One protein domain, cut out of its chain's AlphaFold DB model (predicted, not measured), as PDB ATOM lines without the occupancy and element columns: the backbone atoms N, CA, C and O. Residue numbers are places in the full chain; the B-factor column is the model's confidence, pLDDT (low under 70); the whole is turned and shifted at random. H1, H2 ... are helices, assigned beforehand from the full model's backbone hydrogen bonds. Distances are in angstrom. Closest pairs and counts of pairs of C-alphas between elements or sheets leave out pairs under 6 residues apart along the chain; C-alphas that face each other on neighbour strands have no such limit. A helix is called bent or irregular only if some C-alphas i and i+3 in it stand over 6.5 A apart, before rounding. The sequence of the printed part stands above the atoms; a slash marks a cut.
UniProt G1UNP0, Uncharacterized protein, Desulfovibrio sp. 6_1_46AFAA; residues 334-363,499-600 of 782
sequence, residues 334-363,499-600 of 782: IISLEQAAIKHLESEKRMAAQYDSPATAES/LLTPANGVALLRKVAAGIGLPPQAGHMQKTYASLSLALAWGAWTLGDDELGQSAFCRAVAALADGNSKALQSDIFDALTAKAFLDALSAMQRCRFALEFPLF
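Overview. This is residues 334 to 363 and 499 to 600 of the 782 residues of an uncharacterized protein of Desulfovibrio sp. 6_1_46AFAA (UniProt G1UNP0). Helices H3, H4, H5 and H6 make an up-and-down bundle, each running against the one before it in the chain, with H4 and H5 in its middle and the long helix H6 packed on both of them, apart from H3. H1 crosses residues 575 to 582 of H6, and residues 354 to 359 stick out beyond H1. The printed part has 132 residues with six named helices, H1 to H6 in order along the chain, and no named strand; its class is all helix, with 101 of the 132 residues in the named helices, and it is compact, with a radius of gyration of the C-alphas of 15.9 A and spans of 48 by 38 by 35 A.

Along the chain. H6, residues 575 to 599, measures 36.4 A and ends at C-alpha 599 (23.389, -34.447, -20.016); it is irregular, C-alphas 595 and 598 being 7.1 A apart. H4 is residues 523 to 543, 30.4 A; H5 546 to 560; H3 502 to 516. H1, residues 334 to 352, 27.2 A, begins at C-alpha 334 (40.752, -34.573, -4.158); H2 is 358 to 363.

Arrangement. H4 touches H6 at a shallow tilt of 28 degrees; closest are the C-alphas of Trp 538 and Ala 584, 4.0 A. H4 and H5 form a hairpin, closest C-alphas Ala 537 and Gly 549, 4.0 A. H3 and H4 form another, closest C-alphas Ile 516 and Met 525, 6.7 A. H1 touches H6 at a steep tilt of 42 degrees, closest C-alphas Ala 341 and Ala 578, 4.4 A. H2 is close to H1 but not clearly touching, closest C-alphas Ala 352 and Thr 360, 7.9 A. Every O i to N i+4 pair is within hydrogen-bond range in H4 and H5, but 12 of 15 in H1, 1 of 2 in H2, 10 of 11 in H3 and 19 of 21 in H6.

Size, cuts and confidence. The C-alphas farthest apart, of Asp 356 and Leu 599, are 52.0 A apart. Residues 364 to 498 are not printed; C-alphas 363 and 499 are 26.0 A apart. The link H5 to H6 is long. In this model 48 printed residues have pLDDT under 70, among them 348 to 363 and 499 to 525.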
ATOM      1  N   ILE A 334      41.366 -35.904  -4.322       90.62
ATOM      2  CA  ILE A 334      40.752 -34.573  -4.158       90.62
ATOM      3  C   ILE A 334      40.052 -34.447  -2.803       90.62
ATOM      4  O   ILE A 334      40.330 -33.504  -2.069       90.62
ATOM      5  N   ILE A 335      39.227 -35.431  -2.433       88.00
ATOM      6  CA  ILE A 335      38.490 -35.455  -1.159       88.00
ATOM      7  C   ILE A 335      39.432 -35.350   0.052       88.00
ATOM      8  O   ILE A 335      39.197 -34.571   0.974       88.00
ATOM      9  N   SER A 336      40.518 -36.125   0.066       89.12
ATOM     10  CA  SER A 336      41.468 -36.134   1.184       89.12
ATOM     11  C   SER A 336      42.276 -34.839   1.263       89.12
ATOM     12  O   SER A 336      42.502 -34.319   2.357       89.12
ATOM     13  N   LEU A 337      42.689 -34.304   0.112       92.62
ATOM     14  CA  LEU A 337      43.418 -33.041   0.034       92.62
ATOM     15  C   LEU A 337      42.541 -31.854   0.432       92.62
ATOM     16  O   LEU A 337      42.997 -30.984   1.167       92.62
ATOM     17  N   GLU A 338      41.273 -31.840   0.036       91.56
ATOM     18  CA  GLU A 338      40.327 -30.821   0.477       91.56
ATOM     19  C   GLU A 338      40.183 -30.813   2.000       91.56
ATOM     20  O   GLU A 338      40.310 -29.763   2.629       91.56
ATOM     21  N   GLN A 339      39.994 -31.980   2.621       89.94
ATOM     22  CA  GLN A 339      39.905 -32.080   4.079       89.94
ATOM     23  C   GLN A 339      41.172 -31.566   4.779       89.94
ATOM     24  O   GLN A 339      41.084 -31.011   5.876       89.94
ATOM     25  N   ALA A 340      42.352 -31.748   4.175       92.06
ATOM     26  CA  ALA A 340      43.590 -31.150   4.669       92.06
ATOM     27  C   ALA A 340      43.576 -29.620   4.504       92.06
ATOM     28  O   ALA A 340      43.819 -28.900   5.472       92.06
ATOM     29  N   ALA A 341      43.199 -29.114   3.329       92.62
ATOM     30  CA  ALA A 341      43.120 -27.682   3.049       92.62
ATOM     31  C   ALA A 341      42.102 -26.949   3.949       92.62
ATOM     32  O   ALA A 341      42.394 -25.863   4.456       92.62
ATOM     33  N   ILE A 342      40.944 -27.554   4.239       89.44
ATOM     34  CA  ILE A 342      39.946 -27.015   5.179       89.44
ATOM     35  C   ILE A 342      40.538 -26.876   6.587       89.44
ATOM     36  O   ILE A 342      40.297 -25.870   7.253       89.44
ATOM     37  N   LYS A 343      41.353 -27.836   7.046       88.56
ATOM     38  CA  LYS A 343      42.012 -27.736   8.361       88.56
ATOM     39  C   LYS A 343      42.964 -26.546   8.431       88.56
ATOM     40  O   LYS A 343      42.965 -25.864   9.452       88.56
ATOM     41  N   HIS A 344      43.719 -26.270   7.363       87.38
ATOM     42  CA  HIS A 344      44.566 -25.070   7.269       87.38
ATOM     43  C   HIS A 344      43.740 -23.790   7.314       87.38
ATOM     44  O   HIS A 344      44.058 -22.866   8.069       87.38
ATOM     45  N   LEU A 345      42.637 -23.769   6.558       80.62
ATOM     46  CA  LEU A 345      41.696 -22.658   6.555       80.62
ATOM     47  C   LEU A 345      41.149 -22.398   7.971       80.62
ATOM     48  O   LEU A 345      41.016 -21.249   8.377       80.62
ATOM     49  N   GLU A 346      40.879 -23.431   8.765       76.75
ATOM     50  CA  GLU A 346      40.422 -23.284  10.153       76.75
ATOM     51  C   GLU A 346      41.548 -22.950  11.154       76.75
ATOM     52  O   GLU A 346      41.298 -22.255  12.146       76.75
ATOM     53  N   SER A 347      42.781 -23.423  10.932       73.38
ATOM     54  CA  SER A 347      43.887 -23.293  11.893       73.38
ATOM     55  C   SER A 347      44.528 -21.908  11.922       73.38
ATOM     56  O   SER A 347      44.760 -21.391  13.015       73.38
ATOM     57  N   GLU A 348      44.771 -21.272  10.770       63.72
ATOM     58  CA  GLU A 348      45.363 -19.920  10.743       63.72
ATOM     59  C   GLU A 348      44.480 -18.886  11.445       63.72
ATOM     60  O   GLU A 348      44.961 -17.972  12.111       63.72
ATOM     61  N   LYS A 349      43.164 -19.077  11.392       58.50
ATOM     62  CA  LYS A 349      42.185 -18.130  11.940       58.50
ATOM     63  C   LYS A 349      42.122 -18.143  13.460       58.50
ATOM     64  O   LYS A 349      41.831 -17.114  14.067       58.50
ATOM     65  N   ARG A 350      42.448 -19.276  14.094       57.06
ATOM     66  CA  ARG A 350      42.630 -19.324  15.554       57.06
ATOM     67  C   ARG A 350      43.837 -18.498  16.003       57.06
ATOM     68  O   ARG A 350      43.831 -18.024  17.134       57.06
ATOM     69  N   MET A 351      44.839 -18.327  15.136       50.50
ATOM     70  CA  MET A 351      46.045 -17.544  15.415       50.50
ATOM     71  C   MET A 351      45.862 -16.058  15.085       50.50
ATOM     72  O   MET A 351      46.253 -15.222  15.891       50.50
ATOM     73  N   ALA A 352      45.205 -15.714  13.975       51.69
ATOM     74  CA  ALA A 352      44.898 -14.330  13.592       51.69
ATOM     75  C   ALA A 352      44.092 -13.568  14.661       51.69
ATOM     76  O   ALA A 352      44.406 -12.431  14.999       51.69
ATOM     77  N   ALA A 353      43.128 -14.236  15.307       50.84
ATOM     78  CA  ALA A 353      42.360 -13.670  16.420       50.84
ATOM     79  C   ALA A 353      43.199 -13.345  17.683       50.84
ATOM     80  O   ALA A 353      42.649 -12.826  18.655       50.84
ATOM     81  N   GLN A 354      44.499 -13.675  17.705       51.34
ATOM     82  CA  GLN A 354      45.425 -13.420  18.815       51.34
ATOM     83  C   GLN A 354      46.463 -12.313  18.529       51.34
ATOM     84  O   GLN A 354      47.155 -11.913  19.467       51.34
ATOM     85  N   TYR A 355      46.588 -11.808  17.292       48.16
ATOM     86  CA  TYR A 355      47.601 -10.807  16.915       48.16
ATOM     87  C   TYR A 355      46.986  -9.431  16.600       48.16
ATOM     88  O   TYR A 355      46.086  -9.304  15.783       48.16
ATOM     89  N   ASP A 356      47.524  -8.386  17.235       53.56
ATOM     90  CA  ASP A 356      46.944  -7.031  17.322       53.56
ATOM     91  C   ASP A 356      47.605  -6.032  16.331       53.56
ATOM     92  O   ASP A 356      47.968  -4.913  16.702       53.56
ATOM     93  N   SER A 357      47.866  -6.438  15.075       54.91
ATOM     94  CA  SER A 357      48.570  -5.595  14.081       54.91
ATOM     95  C   SER A 357      47.704  -5.218  12.859       54.91
ATOM     96  O   SER A 357      47.093  -6.091  12.250       54.91
ATOM     97  N   PRO A 358      47.696  -3.943  12.413       52.06
ATOM     98  CA  PRO A 358      46.943  -3.509  11.226       52.06
ATOM     99  C   PRO A 358      47.407  -4.132   9.896       52.06
ATOM    100  O   PRO A 358      46.595  -4.355   9.003       52.06
ATOM    101  N   ALA A 359      48.703  -4.439   9.749       50.47
ATOM    102  CA  ALA A 359      49.258  -4.968   8.497       50.47
ATOM    103  C   ALA A 359      48.844  -6.425   8.221       50.47
ATOM    104  O   ALA A 359      48.727  -6.818   7.063       50.47
ATOM    105  N   THR A 360      48.596  -7.215   9.271       57.06
ATOM    106  CA  THR A 360      48.078  -8.589   9.157       57.06
ATOM    107  C   THR A 360      46.582  -8.595   8.834       57.06
ATOM    108  O   THR A 360      46.126  -9.422   8.049       57.06
ATOM    109  N   ALA A 361      45.830  -7.607   9.335       57.03
ATOM    110  CA  ALA A 361      44.398  -7.475   9.076       57.03
ATOM    111  C   ALA A 361      44.062  -7.190   7.594       57.03
ATOM    112  O   ALA A 361      43.080  -7.728   7.085       57.03
ATOM    113  N   GLU A 362      44.876  -6.394   6.881       60.97
ATOM    114  CA  GLU A 362      44.709  -6.155   5.432       60.97
ATOM    115  C   GLU A 362      44.902  -7.444   4.612       60.97
ATOM    116  O   GLU A 362      44.091  -7.743   3.737       60.97
ATOM    117  N   SER A 363      45.947  -8.231   4.904       61.78
ATOM    118  CA  SER A 363      46.266  -9.455   4.149       61.78
ATOM    119  C   SER A 363      45.271 -10.597   4.363       61.78
ATOM    120  O   SER A 363      45.140 -11.472   3.512       61.78
ATOM    121  N   LEU A 499      41.556 -14.727 -20.492       55.88
ATOM    122  CA  LEU A 499      41.726 -16.186 -20.543       55.88
ATOM    123  C   LEU A 499      40.621 -16.901 -21.348       55.88
ATOM    124  O   LEU A 499      40.699 -18.109 -21.504       55.88
ATOM    125  N   LEU A 500      39.617 -16.187 -21.890       48.50
ATOM    126  CA  LEU A 500      38.660 -16.771 -22.849       48.50
ATOM    127  C   LEU A 500      39.315 -17.092 -24.197       48.50
ATOM    128  O   LEU A 500      38.732 -17.814 -25.004       48.50
ATOM    129  N   THR A 501      40.501 -16.540 -24.472       49.00
ATOM    130  CA  THR A 501      41.342 -17.022 -25.564       49.00
ATOM    131  C   THR A 501      42.338 -18.035 -24.991       49.00
ATOM    132  O   THR A 501      43.192 -17.656 -24.181       49.00
ATOM    133  N   PRO A 502      42.294 -19.310 -25.423       44.66
ATOM    134  CA  PRO A 502      43.225 -20.335 -24.941       44.66
ATOM    135  C   PRO A 502      44.700 -19.901 -25.033       44.66
ATOM    136  O   PRO A 502      45.476 -20.119 -24.104       44.66
ATOM    137  N   ALA A 503      45.061 -19.153 -26.087       48.84
ATOM    138  CA  ALA A 503      46.395 -18.580 -26.291       48.84
ATOM    139  C   ALA A 503      46.885 -17.693 -25.125       48.84
ATOM    140  O   ALA A 503      48.055 -17.746 -24.756       48.84
ATOM    141  N   ASN A 504      46.009 -16.897 -24.500       53.50
ATOM    142  CA  ASN A 504      46.394 -16.033 -23.380       53.50
ATOM    143  C   ASN A 504      46.577 -16.826 -22.079       53.50
ATOM    144  O   ASN A 504      47.475 -16.517 -21.296       53.50
ATOM    145  N   GLY A 505      45.750 -17.851 -21.851       53.00
ATOM    146  CA  GLY A 505      45.876 -18.744 -20.698       53.00
ATOM    147  C   GLY A 505      47.170 -19.554 -20.726       53.00
ATOM    148  O   GLY A 505      47.895 -19.607 -19.729       53.00
ATOM    149  N   VAL A 506      47.524 -20.104 -21.891       52.91
ATOM    150  CA  VAL A 506      48.790 -20.827 -22.068       52.91
ATOM    151  C   VAL A 506      49.991 -19.873 -22.051       52.91
ATOM    152  O   VAL A 506      50.996 -20.181 -21.410       52.91
ATOM    153  N   ALA A 507      49.899 -18.679 -22.648       57.69
ATOM    154  CA  ALA A 507      50.952 -17.667 -22.533       57.69
ATOM    155  C   ALA A 507      51.201 -17.254 -21.071       57.69
ATOM    156  O   ALA A 507      52.350 -17.069 -20.665       57.69
ATOM    157  N   LEU A 508      50.147 -17.156 -20.255       59.59
ATOM    158  CA  LEU A 508      50.265 -16.874 -18.826       59.59
ATOM    159  C   LEU A 508      50.910 -18.043 -18.066       59.59
ATOM    160  O   LEU A 508      51.796 -17.795 -17.249       59.59
ATOM    161  N   LEU A 509      50.570 -19.300 -18.389       53.09
ATOM    162  CA  LEU A 509      51.288 -20.484 -17.884       53.09
ATOM    163  C   LEU A 509      52.773 -20.446 -18.222       53.09
ATOM    164  O   LEU A 509      53.598 -20.669 -17.338       53.09
ATOM    165  N   ARG A 510      53.127 -20.151 -19.478       57.69
ATOM    166  CA  ARG A 510      54.531 -20.066 -19.902       57.69
ATOM    167  C   ARG A 510      55.262 -18.924 -19.211       57.69
ATOM    168  O   ARG A 510      56.393 -19.116 -18.785       57.69
ATOM    169  N   LYS A 511      54.621 -17.766 -19.017       61.81
ATOM    170  CA  LYS A 511      55.196 -16.663 -18.229       61.81
ATOM    171  C   LYS A 511      55.444 -17.078 -16.778       61.81
ATOM    172  O   LYS A 511      56.529 -16.829 -16.261       61.81
ATOM    173  N   VAL A 512      54.474 -17.740 -16.138       54.94
ATOM    174  CA  VAL A 512      54.617 -18.305 -14.784       54.94
ATOM    175  C   VAL A 512      55.757 -19.325 -14.740       54.94
ATOM    176  O   VAL A 512      56.540 -19.325 -13.793       54.94
ATOM    177  N   ALA A 513      55.900 -20.137 -15.787       50.00
ATOM    178  CA  ALA A 513      56.945 -21.140 -15.894       50.00
ATOM    179  C   ALA A 513      58.351 -20.547 -16.072       50.00
ATOM    180  O   ALA A 513      59.276 -20.898 -15.343       50.00
ATOM    181  N   ALA A 514      58.502 -19.615 -17.012       54.22
ATOM    182  CA  ALA A 514      59.768 -18.979 -17.358       54.22
ATOM    183  C   ALA A 514      60.289 -18.057 -16.244       54.22
ATOM    184  O   ALA A 514      61.495 -17.957 -16.040       54.22
ATOM    185  N   GLY A 515      59.393 -17.405 -15.492       48.22
ATOM    186  CA  GLY A 515      59.771 -16.532 -14.377       48.22
ATOM    187  C   GLY A 515      60.224 -17.269 -13.113       48.22
ATOM    188  O   GLY A 515      60.855 -16.656 -12.254       48.22
ATOM    189  N   ILE A 516      59.893 -18.559 -12.982       49.06
ATOM    190  CA  ILE A 516      60.136 -19.359 -11.767       49.06
ATOM    191  C   ILE A 516      61.082 -20.547 -12.033       49.06
ATOM    192  O   ILE A 516      61.645 -21.090 -11.086       49.06
ATOM    193  N   GLY A 517      61.325 -20.894 -13.307       43.97
ATOM    194  CA  GLY A 517      62.178 -22.003 -13.739       43.97
ATOM    195  C   GLY A 517      61.578 -23.343 -13.330       43.97
ATOM    196  O   GLY A 517      61.813 -23.799 -12.217       43.97
ATOM    197  N   LEU A 518      60.763 -23.970 -14.185       48.62
ATOM    198  CA  LEU A 518      60.027 -25.176 -13.789       48.62
ATOM    199  C   LEU A 518      60.733 -26.502 -14.070       48.62
ATOM    200  O   LEU A 518      61.280 -26.663 -15.159       48.62
ATOM    201  N   PRO A 519      60.547 -27.496 -13.177       51.34
ATOM    202  CA  PRO A 519      60.237 -27.336 -11.753       51.34
ATOM    203  C   PRO A 519      61.507 -26.898 -10.991       51.34
ATOM    204  O   PRO A 519      62.572 -27.492 -11.177       51.34
ATOM    205  N   PRO A 520      61.436 -25.893 -10.104       49.50
ATOM    206  CA  PRO A 520      62.601 -25.468  -9.341       49.50
ATOM    207  C   PRO A 520      62.835 -26.428  -8.166       49.50
ATOM    208  O   PRO A 520      61.909 -26.750  -7.427       49.50
ATOM    209  N   GLN A 521      64.084 -26.839  -7.933       52.53
ATOM    210  CA  GLN A 521      64.454 -27.797  -6.871       52.53
ATOM    211  C   GLN A 521      64.397 -27.222  -5.434       52.53
ATOM    212  O   GLN A 521      64.754 -27.905  -4.476       52.53
ATOM    213  N   ALA A 522      63.982 -25.961  -5.247       57.94
ATOM    214  CA  ALA A 522      63.917 -25.311  -3.934       57.94
ATOM    215  C   ALA A 522      62.466 -25.109  -3.467       57.94
ATOM    216  O   ALA A 522      61.671 -24.461  -4.151       57.94
ATOM    217  N   GLY A 523      62.148 -25.566  -2.251       60.62
ATOM    218  CA  GLY A 523      60.773 -25.630  -1.732       60.62
ATOM    219  C   GLY A 523      59.980 -24.311  -1.708       60.62
ATOM    220  O   GLY A 523      58.763 -24.333  -1.855       60.62
ATOM    221  N   HIS A 524      60.621 -23.142  -1.579       62.66
ATOM    222  CA  HIS A 524      59.903 -21.856  -1.661       62.66
ATOM    223  C   HIS A 524      59.431 -21.534  -3.091       62.66
ATOM    224  O   HIS A 524      58.326 -21.030  -3.276       62.66
ATOM    225  N   MET A 525      60.230 -21.866  -4.109       65.25
ATOM    226  CA  MET A 525      59.875 -21.623  -5.511       65.25
ATOM    227  C   MET A 525      58.781 -22.588  -5.996       65.25
ATOM    228  O   MET A 525      57.903 -22.179  -6.752       65.25
ATOM    229  N   GLN A 526      58.774 -23.832  -5.495       71.69
ATOM    230  CA  GLN A 526      57.705 -24.811  -5.753       71.69
ATOM    231  C   GLN A 526      56.341 -24.312  -5.258       71.69
ATOM    232  O   GLN A 526      55.353 -24.384  -5.984       71.69
ATOM    233  N   LYS A 527      56.297 -23.733  -4.052       79.00
ATOM    234  CA  LYS A 527      55.074 -23.156  -3.477       79.00
ATOM    235  C   LYS A 527      54.556 -21.970  -4.280       79.00
ATOM    236  O   LYS A 527      53.372 -21.919  -4.592       79.00
ATOM    237  N   THR A 528      55.434 -21.044  -4.663       78.62
ATOM    238  CA  THR A 528      55.050 -19.904  -5.511       78.62
ATOM    239  C   THR A 528      54.488 -20.378  -6.849       78.62
ATOM    240  O   THR A 528      53.447 -19.886  -7.286       78.62
ATOM    241  N   TYR A 529      55.121 -21.376  -7.473       76.38
ATOM    242  CA  TYR A 529      54.609 -21.978  -8.701       76.38
ATOM    243  C   TYR A 529      53.233 -22.631  -8.513       76.38
ATOM    244  O   TYR A 529      52.329 -22.402  -9.321       76.38
ATOM    245  N   ALA A 530      53.056 -23.409  -7.443       84.25
ATOM    246  CA  ALA A 530      51.787 -24.049  -7.130       84.25
ATOM    247  C   ALA A 530      50.669 -23.022  -6.911       84.25
ATOM    248  O   ALA A 530      49.605 -23.153  -7.507       84.25
ATOM    249  N   SER A 531      50.919 -21.959  -6.142       87.12
ATOM    250  CA  SER A 531      49.940 -20.892  -5.905       87.12
ATOM    251  C   SER A 531      49.513 -20.188  -7.194       87.12
ATOM    252  O   SER A 531      48.325 -19.953  -7.401       87.12
ATOM    253  N   LEU A 532      50.456 -19.885  -8.092       83.00
ATOM    254  CA  LEU A 532      50.139 -19.280  -9.392       83.00
ATOM    255  C   LEU A 532      49.367 -20.241 -10.298       83.00
ATOM    256  O   LEU A 532      48.431 -19.830 -10.977       83.00
ATOM    257  N   SER A 533      49.725 -21.522 -10.276       81.31
ATOM    258  CA  SER A 533      49.047 -22.553 -11.062       81.31
ATOM    259  C   SER A 533      47.622 -22.813 -10.554       81.31
ATOM    260  O   SER A 533      46.708 -22.940 -11.362       81.31
ATOM    261  N   LEU A 534      47.389 -22.793  -9.236       91.62
ATOM    262  CA  LEU A 534      46.043 -22.865  -8.646       91.62
ATOM    263  C   LEU A 534      45.210 -21.619  -8.958       91.62
ATOM    264  O   LEU A 534      44.041 -21.743  -9.314       91.62
ATOM    265  N   ALA A 535      45.806 -20.424  -8.880       87.69
ATOM    266  CA  ALA A 535      45.127 -19.186  -9.260       87.69
ATOM    267  C   ALA A 535      44.725 -19.197 -10.742       87.69
ATOM    268  O   ALA A 535      43.630 -18.761 -11.094       87.69
ATOM    269  N   LEU A 536      45.575 -19.734 -11.620       81.69
ATOM    270  CA  LEU A 536      45.206 -19.910 -13.015       81.69
ATOM    271  C   LEU A 536      44.099 -20.951 -13.187       81.69
ATOM    272  O   LEU A 536      43.172 -20.696 -13.949       81.69
ATOM    273  N   ALA A 537      44.178 -22.087 -12.489       86.12
ATOM    274  CA  ALA A 537      43.144 -23.114 -12.548       86.12
ATOM    275  C   ALA A 537      41.771 -22.532 -12.179       86.12
ATOM    276  O   ALA A 537      40.807 -22.660 -12.932       86.12
ATOM    277  N   TRP A 538      41.719 -21.785 -11.071       91.50
ATOM    278  CA  TRP A 538      40.552 -21.006 -10.662       91.50
ATOM    279  C   TRP A 538      40.068 -20.052 -11.767       91.50
ATOM    280  O   TRP A 538      38.875 -20.022 -12.078       91.50
ATOM    281  N   GLY A 539      40.977 -19.286 -12.375       82.00
ATOM    282  CA  GLY A 539      40.645 -18.308 -13.412       82.00
ATOM    283  C   GLY A 539      40.092 -18.940 -14.691       82.00
ATOM    284  O   GLY A 539      39.096 -18.457 -15.230       82.00
ATOM    285  N   ALA A 540      40.697 -20.040 -15.143       76.12
ATOM    286  CA  ALA A 540      40.279 -20.802 -16.316       76.12
ATOM    287  C   ALA A 540      38.873 -21.390 -16.129       76.12
ATOM    288  O   ALA A 540      37.976 -21.121 -16.929       76.12
ATOM    289  N   TRP A 541      38.633 -22.082 -15.012       86.00
ATOM    290  CA  TRP A 541      37.313 -22.635 -14.701       86.00
ATOM    291  C   TRP A 541      36.243 -21.560 -14.503       86.00
ATOM    292  O   TRP A 541      35.110 -21.733 -14.951       86.00
ATOM    293  N   THR A 542      36.589 -20.417 -13.903       83.12
ATOM    294  CA  THR A 542      35.667 -19.270 -13.774       83.12
ATOM    295  C   THR A 542      35.200 -18.753 -15.139       83.12
ATOM    296  O   THR A 542      34.073 -18.274 -15.269       83.12
ATOM    297  N   LEU A 543      36.046 -18.877 -16.163       74.25
ATOM    298  CA  LEU A 543      35.752 -18.478 -17.538       74.25
ATOM    299  C   LEU A 543      35.189 -19.618 -18.402       74.25
ATOM    300  O   LEU A 543      34.792 -19.372 -19.539       74.25
ATOM    301  N   GLY A 544      35.079 -20.832 -17.853       68.06
ATOM    302  CA  GLY A 544      34.494 -21.992 -18.525       68.06
ATOM    303  C   GLY A 544      35.483 -22.882 -19.285       68.06
ATOM    304  O   GLY A 544      35.030 -23.737 -20.042       68.06
ATOM    305  N   ASP A 545      36.794 -22.704 -19.105       70.62
ATOM    306  CA  ASP A 545      37.835 -23.534 -19.730       70.62
ATOM    307  C   ASP A 545      38.270 -24.668 -18.782       70.62
ATOM    308  O   ASP A 545      39.120 -24.486 -17.904       70.62
ATOM    309  N   ASP A 546      37.648 -25.843 -18.937       78.50
ATOM    310  CA  ASP A 546      37.928 -27.015 -18.097       78.50
ATOM    311  C   ASP A 546      39.291 -27.655 -18.382       78.50
ATOM    312  O   ASP A 546      39.949 -28.125 -17.454       78.50
ATOM    313  N   GLU A 547      39.756 -27.630 -19.633       64.00
ATOM    314  CA  GLU A 547      41.022 -28.258 -20.025       64.00
ATOM    315  C   GLU A 547      42.217 -27.490 -19.444       64.00
ATOM    316  O   GLU A 547      43.109 -28.081 -18.817       64.00
ATOM    317  N   LEU A 548      42.221 -26.158 -19.584       67.19
ATOM    318  CA  LEU A 548      43.246 -25.305 -18.982       67.19
ATOM    319  C   LEU A 548      43.188 -25.369 -17.452       67.19
ATOM    320  O   LEU A 548      44.234 -25.473 -16.803       67.19
ATOM    321  N   GLY A 549      41.976 -25.347 -16.886       73.81
ATOM    322  CA  GLY A 549      41.745 -25.474 -15.450       73.81
ATOM    323  C   GLY A 549      42.343 -26.759 -14.879       73.81
ATOM    324  O   GLY A 549      43.174 -26.715 -13.967       73.81
ATOM    325  N   GLN A 550      42.005 -27.902 -15.482       79.50
ATOM    326  CA  GLN A 550      42.491 -29.219 -15.073       79.50
ATOM    327  C   GLN A 550      44.016 -29.331 -15.204       79.50
ATOM    328  O   GLN A 550      44.678 -29.820 -14.285       79.50
ATOM    329  N   SER A 551      44.590 -28.851 -16.311       69.44
ATOM    330  CA  SER A 551      46.041 -28.878 -16.545       69.44
ATOM    331  C   SER A 551      46.805 -28.070 -15.493       69.44
ATOM    332  O   SER A 551      47.766 -28.567 -14.894       69.44
ATOM    333  N   ALA A 552      46.356 -26.844 -15.216       75.62
ATOM    334  CA  ALA A 552      46.972 -25.973 -14.223       75.62
ATOM    335  C   ALA A 552      46.850 -26.553 -12.802       75.62
ATOM    336  O   ALA A 552      47.830 -26.566 -12.050       75.62
ATOM    337  N   PHE A 553      45.690 -27.119 -12.459       86.19
ATOM    338  CA  PHE A 553      45.450 -27.771 -11.173       86.19
ATOM    339  C   PHE A 553      46.359 -28.987 -10.952       86.19
ATOM    340  O   PHE A 553      47.033 -29.082  -9.925       86.19
ATOM    341  N   CYS A 554      46.451 -29.885 -11.938       80.44
ATOM    342  CA  CYS A 554      47.286 -31.084 -11.849       80.44
ATOM    343  C   CYS A 554      48.772 -30.740 -11.664       80.44
ATOM    344  O   CYS A 554      49.462 -31.362 -10.855       80.44
ATOM    345  N   ARG A 555      49.261 -29.712 -12.370       76.06
ATOM    346  CA  ARG A 555      50.637 -29.209 -12.229       76.06
ATOM    347  C   ARG A 555      50.892 -28.597 -10.858       76.06
ATOM    348  O   ARG A 555      51.956 -28.823 -10.286       76.06
ATOM    349  N   ALA A 556      49.922 -27.863 -10.318       84.56
ATOM    350  CA  ALA A 556      50.049 -27.287  -8.989       84.56
ATOM    351  C   ALA A 556      50.158 -28.365  -7.906       84.56
ATOM    352  O   ALA A 556      51.065 -28.319  -7.080       84.56
ATOM    353  N   VAL A 557      49.270 -29.362  -7.940       86.75
ATOM    354  CA  VAL A 557      49.281 -30.473  -6.980       86.75
ATOM    355  C   VAL A 557      50.560 -31.303  -7.121       86.75
ATOM    356  O   VAL A 557      51.162 -31.673  -6.115       86.75
ATOM    357  N   ALA A 558      51.020 -31.543  -8.352       77.94
ATOM    358  CA  ALA A 558      52.301 -32.197  -8.603       77.94
ATOM    359  C   ALA A 558      53.478 -31.428  -7.991       77.94
ATOM    360  O   ALA A 558      54.335 -32.039  -7.360       77.94
ATOM    361  N   ALA A 559      53.491 -30.100  -8.114       78.62
ATOM    362  CA  ALA A 559      54.522 -29.264  -7.512       78.62
ATOM    363  C   ALA A 559      54.485 -29.286  -5.977       78.62
ATOM    364  O   ALA A 559      55.536 -29.376  -5.352       78.62
ATOM    365  N   LEU A 560      53.295 -29.255  -5.363       85.50
ATOM    366  CA  LEU A 560      53.143 -29.352  -3.903       85.50
ATOM    367  C   LEU A 560      53.589 -30.710  -3.351       85.50
ATOM    368  O   LEU A 560      54.127 -30.790  -2.251       85.50
ATOM    369  N   ALA A 561      53.376 -31.777  -4.118       83.50
ATOM    370  CA  ALA A 561      53.756 -33.135  -3.748       83.50
ATOM    371  C   ALA A 561      55.171 -33.528  -4.205       83.50
ATOM    372  O   ALA A 561      55.551 -34.688  -4.035       83.50
ATOM    373  N   ASP A 562      55.911 -32.618  -4.848       75.50
ATOM    374  CA  ASP A 562      57.214 -32.891  -5.469       75.50
ATOM    375  C   ASP A 562      57.179 -34.107  -6.428       75.50
ATOM    376  O   ASP A 562      58.092 -34.926  -6.490       75.50
ATOM    377  N   GLY A 563      56.052 -34.303  -7.123       67.50
ATOM    378  CA  GLY A 563      55.826 -35.419  -8.055       67.50
ATOM    379  C   GLY A 563      55.731 -36.796  -7.386       67.50
ATOM    380  O   GLY A 563      55.594 -37.824  -8.058       67.50
ATOM    381  N   ASN A 564      55.764 -36.850  -6.054       77.75
ATOM    382  CA  ASN A 564      55.718 -38.078  -5.285       77.75
ATOM    383  C   ASN A 564      54.274 -38.459  -4.938       77.75
ATOM    384  O   ASN A 564      53.663 -37.902  -4.028       77.75
ATOM    385  N   SER A 565      53.739 -39.492  -5.593       76.38
ATOM    386  CA  SER A 565      52.372 -39.976  -5.337       76.38
ATOM    387  C   SER A 565      52.126 -40.405  -3.882       76.38
ATOM    388  O   SER A 565      50.979 -40.432  -3.447       76.38
ATOM    389  N   LYS A 566      53.168 -40.733  -3.099       82.56
ATOM    390  CA  LYS A 566      53.008 -41.023  -1.661       82.56
ATOM    391  C   LYS A 566      52.735 -39.762  -0.843       82.56
ATOM    392  O   LYS A 566      52.038 -39.857   0.160       82.56
ATOM    393  N   ALA A 567      53.252 -38.605  -1.262       82.31
ATOM    394  CA  ALA A 567      53.016 -37.336  -0.579       82.31
ATOM    395  C   ALA A 567      51.543 -36.901  -0.671       82.31
ATOM    396  O   ALA A 567      51.041 -36.270   0.251       82.31
ATOM    397  N   LEU A 568      50.814 -37.338  -1.708       84.44
ATOM    398  CA  LEU A 568      49.365 -37.121  -1.839       84.44
ATOM    399  C   LEU A 568      48.531 -37.777  -0.726       84.44
ATOM    400  O   LEU A 568      47.368 -37.432  -0.552       84.44
ATOM    401  N   GLN A 569      49.106 -38.724   0.021       82.38
ATOM    402  CA  GLN A 569      48.465 -39.349   1.185       82.38
ATOM    403  C   GLN A 569      48.690 -38.552   2.482       82.38
ATOM    404  O   GLN A 569      48.268 -38.976   3.557       82.38
ATOM    405  N   SER A 570      49.390 -37.422   2.397       85.00
ATOM    406  CA  SER A 570      49.714 -36.537   3.513       85.00
ATOM    407  C   SER A 570      49.284 -35.102   3.218       85.00
ATOM    408  O   SER A 570      48.848 -34.778   2.117       85.00
ATOM    409  N   ASP A 571      49.387 -34.244   4.227       90.12
ATOM    410  CA  ASP A 571      49.142 -32.816   4.077       90.12
ATOM    411  C   ASP A 571      50.283 -32.155   3.289       90.12
ATOM    412  O   ASP A 571      51.433 -32.153   3.733       90.12
ATOM    413  N   ILE A 572      49.954 -31.634   2.107       90.56
ATOM    414  CA  ILE A 572      50.890 -30.972   1.184       90.56
ATOM    415  C   ILE A 572      50.763 -29.445   1.210       90.56
ATOM    416  O   ILE A 572      51.440 -28.758   0.443       90.56
ATOM    417  N   PHE A 573      49.873 -28.907   2.046       91.81
ATOM    418  CA  PHE A 573      49.503 -27.503   2.001       91.81
ATOM    419  C   PHE A 573      50.201 -26.674   3.080       91.81
ATOM    420  O   PHE A 573      50.539 -27.131   4.172       91.81
ATOM    421  N   ASP A 574      50.387 -25.402   2.755       88.00
ATOM    422  CA  ASP A 574      50.323 -24.317   3.726       88.00
ATOM    423  C   ASP A 574      49.018 -23.544   3.514       88.00
ATOM    424  O   ASP A 574      48.241 -23.850   2.613       88.00
ATOM    425  N   ALA A 575      48.753 -22.525   4.321       82.06
ATOM    426  CA  ALA A 575      47.462 -21.858   4.256       82.06
ATOM    427  C   ALA A 575      47.191 -21.102   2.951       82.06
ATOM    428  O   ALA A 575      46.054 -21.100   2.473       82.06
ATOM    429  N   LEU A 576      48.220 -20.505   2.339       83.38
ATOM    430  CA  LEU A 576      48.076 -19.819   1.054       83.38
ATOM    431  C   LEU A 576      47.692 -20.816  -0.045       83.38
ATOM    432  O   LEU A 576      46.745 -20.588  -0.799       83.38
ATOM    433  N   THR A 577      48.417 -21.932  -0.123       89.75
ATOM    434  CA  THR A 577      48.170 -22.980  -1.123       89.75
ATOM    435  C   THR A 577      46.877 -23.746  -0.841       89.75
ATOM    436  O   THR A 577      46.167 -24.083  -1.786       89.75
ATOM    437  N   ALA A 578      46.498 -23.928   0.429       92.19
ATOM    438  CA  ALA A 578      45.201 -24.467   0.835       92.19
ATOM    439  C   ALA A 578      44.044 -23.576   0.362       92.19
ATOM    440  O   ALA A 578      43.108 -24.068  -0.263       92.19
ATOM    441  N   LYS A 579      44.116 -22.259   0.601       89.75
ATOM    442  CA  LYS A 579      43.108 -21.299   0.122       89.75
ATOM    443  C   LYS A 579      42.971 -21.359  -1.399       89.75
ATOM    444  O   LYS A 579      41.864 -21.512  -1.906       89.75
ATOM    445  N   ALA A 580      44.091 -21.276  -2.119       91.56
ATOM    446  CA  ALA A 580      44.094 -21.305  -3.578       91.56
ATOM    447  C   ALA A 580      43.537 -22.629  -4.132       91.56
ATOM    448  O   ALA A 580      42.818 -22.625  -5.129       91.56
ATOM    449  N   PHE A 581      43.817 -23.752  -3.465       95.19
ATOM    450  CA  PHE A 581      43.269 -25.064  -3.807       95.19
ATOM    451  C   PHE A 581      41.746 -25.096  -3.648       95.19
ATOM    452  O   PHE A 581      41.044 -25.524  -4.560       95.19
ATOM    453  N   LEU A 582      41.237 -24.593  -2.523       93.88
ATOM    454  CA  LEU A 582      39.806 -24.520  -2.226       93.88
ATOM    455  C   LEU A 582      39.055 -23.574  -3.182       93.88
ATOM    456  O   LEU A 582      37.950 -23.890  -3.631       93.88
ATOM    457  N   ASP A 583      39.652 -22.436  -3.540       92.94
ATOM    458  CA  ASP A 583      39.097 -21.526  -4.549       92.94
ATOM    459  C   ASP A 583      39.023 -22.213  -5.926       92.94
ATOM    460  O   ASP A 583      37.978 -22.181  -6.585       92.94
ATOM    461  N   ALA A 584      40.104 -22.881  -6.346       94.38
ATOM    462  CA  ALA A 584      40.169 -23.598  -7.616       94.38
ATOM    463  C   ALA A 584      39.160 -24.757  -7.678       94.38
ATOM    464  O   ALA A 584      38.447 -24.890  -8.670       94.38
ATOM    465  N   LEU A 585      39.029 -25.538  -6.603       93.31
ATOM    466  CA  LEU A 585      38.092 -26.658  -6.520       93.31
ATOM    467  C   LEU A 585      36.626 -26.199  -6.621       93.31
ATOM    468  O   LEU A 585      35.833 -26.793  -7.351       93.31
ATOM    469  N   SER A 586      36.277 -25.087  -5.964       91.50
ATOM    470  CA  SER A 586      34.946 -24.470  -6.069       91.50
ATOM    471  C   SER A 586      34.646 -23.991  -7.498       91.50
ATOM    472  O   SER A 586      33.531 -24.170  -7.996       91.50
ATOM    473  N   ALA A 587      35.637 -23.419  -8.195       91.38
ATOM    474  CA  ALA A 587      35.493 -23.013  -9.595       91.38
ATOM    475  C   ALA A 587      35.349 -24.220 -10.540       91.38
ATOM    476  O   ALA A 587      34.463 -24.208 -11.398       91.38
ATOM    477  N   MET A 588      36.152 -25.272 -10.342       92.81
ATOM    478  CA  MET A 588      36.089 -26.532 -11.093       92.81
ATOM    479  C   MET A 588      34.685 -27.128 -11.070       92.81
ATOM    480  O   MET A 588      34.120 -27.408 -12.127       92.81
ATOM    481  N   GLN A 589      34.098 -27.282  -9.878       89.62
ATOM    482  CA  GLN A 589      32.760 -27.852  -9.732       89.62
ATOM    483  C   GLN A 589      31.728 -27.037 -10.520       89.62
ATOM    484  O   GLN A 589      30.986 -27.598 -11.322       89.62
ATOM    485  N   ARG A 590      31.714 -25.703 -10.374       89.25
ATOM    486  CA  ARG A 590      30.776 -24.830 -11.110       89.25
ATOM    487  C   ARG A 590      30.948 -24.936 -12.626       89.25
ATOM    488  O   ARG A 590      29.949 -24.991 -13.341       89.25
ATOM    489  N   CYS A 591      32.193 -24.963 -13.101       87.25
ATOM    490  CA  CYS A 591      32.516 -25.098 -14.519       87.25
ATOM    491  C   CYS A 591      31.993 -26.426 -15.080       87.25
ATOM    492  O   CYS A 591      31.231 -26.436 -16.046       87.25
ATOM    493  N   ARG A 592      32.323 -27.541 -14.424       88.62
ATOM    494  CA  ARG A 592      31.935 -28.880 -14.880       88.62
ATOM    495  C   ARG A 592      30.439 -29.121 -14.795       88.62
ATOM    496  O   ARG A 592      29.876 -29.624 -15.758       88.62
ATOM    497  N   PHE A 593      29.761 -28.651 -13.747       87.50
ATOM    498  CA  PHE A 593      28.296 -28.692 -13.705       87.50
ATOM    499  C   PHE A 593      27.668 -27.945 -14.885       87.50
ATOM    500  O   PHE A 593      26.684 -28.414 -15.452       87.50
ATOM    501  N   ALA A 594      28.228 -26.801 -15.292       84.00
ATOM    502  CA  ALA A 594      27.743 -26.078 -16.466       84.00
ATOM    503  C   ALA A 594      27.978 -26.848 -17.780       84.00
ATOM    504  O   ALA A 594      27.120 -26.796 -18.664       84.00
ATOM    505  N   LEU A 595      29.095 -27.574 -17.895       81.50
ATOM    506  CA  LEU A 595      29.428 -28.414 -19.052       81.50
ATOM    507  C   LEU A 595      28.596 -29.702 -19.118       81.50
ATOM    508  O   LEU A 595      28.183 -30.106 -20.203       81.50
ATOM    509  N   GLU A 596      28.319 -30.325 -17.976       83.56
ATOM    510  CA  GLU A 596      27.523 -31.551 -17.858       83.56
ATOM    511  C   GLU A 596      26.019 -31.286 -17.921       83.56
ATOM    512  O   GLU A 596      25.249 -32.179 -18.270       83.56
ATOM    513  N   PHE A 597      25.584 -30.052 -17.658       82.62
ATOM    514  CA  PHE A 597      24.178 -29.657 -17.651       82.62
ATOM    515  C   PHE A 597      23.333 -30.173 -18.838       82.62
ATOM    516  O   PHE A 597      22.193 -30.596 -18.611       82.62
ATOM    517  N   PRO A 598      23.822 -30.191 -20.099       80.06
ATOM    518  CA  PRO A 598      23.082 -30.774 -21.218       80.06
ATOM    519  C   PRO A 598      22.717 -32.254 -21.020       80.06
ATOM    520  O   PRO A 598      21.657 -32.668 -21.492       80.06
ATOM    521  N   LEU A 599      23.546 -33.016 -20.297       82.31
ATOM    522  CA  LEU A 599      23.389 -34.447 -20.016       82.31
ATOM    523  C   LEU A 599      22.372 -34.737 -18.904       82.31
ATOM    524  O   LEU A 599      21.885 -35.864 -18.803       82.31
ATOM    525  N   PHE A 600      22.024 -33.748 -18.074       83.69
ATOM    526  CA  PHE A 600      21.066 -33.946 -16.985       83.69
ATOM    527  C   PHE A 600      19.677 -34.292 -17.512       83.69
ATOM    528  O   PHE A 600      19.232 -33.783 -18.541       83.69
TER     529      PHE A 600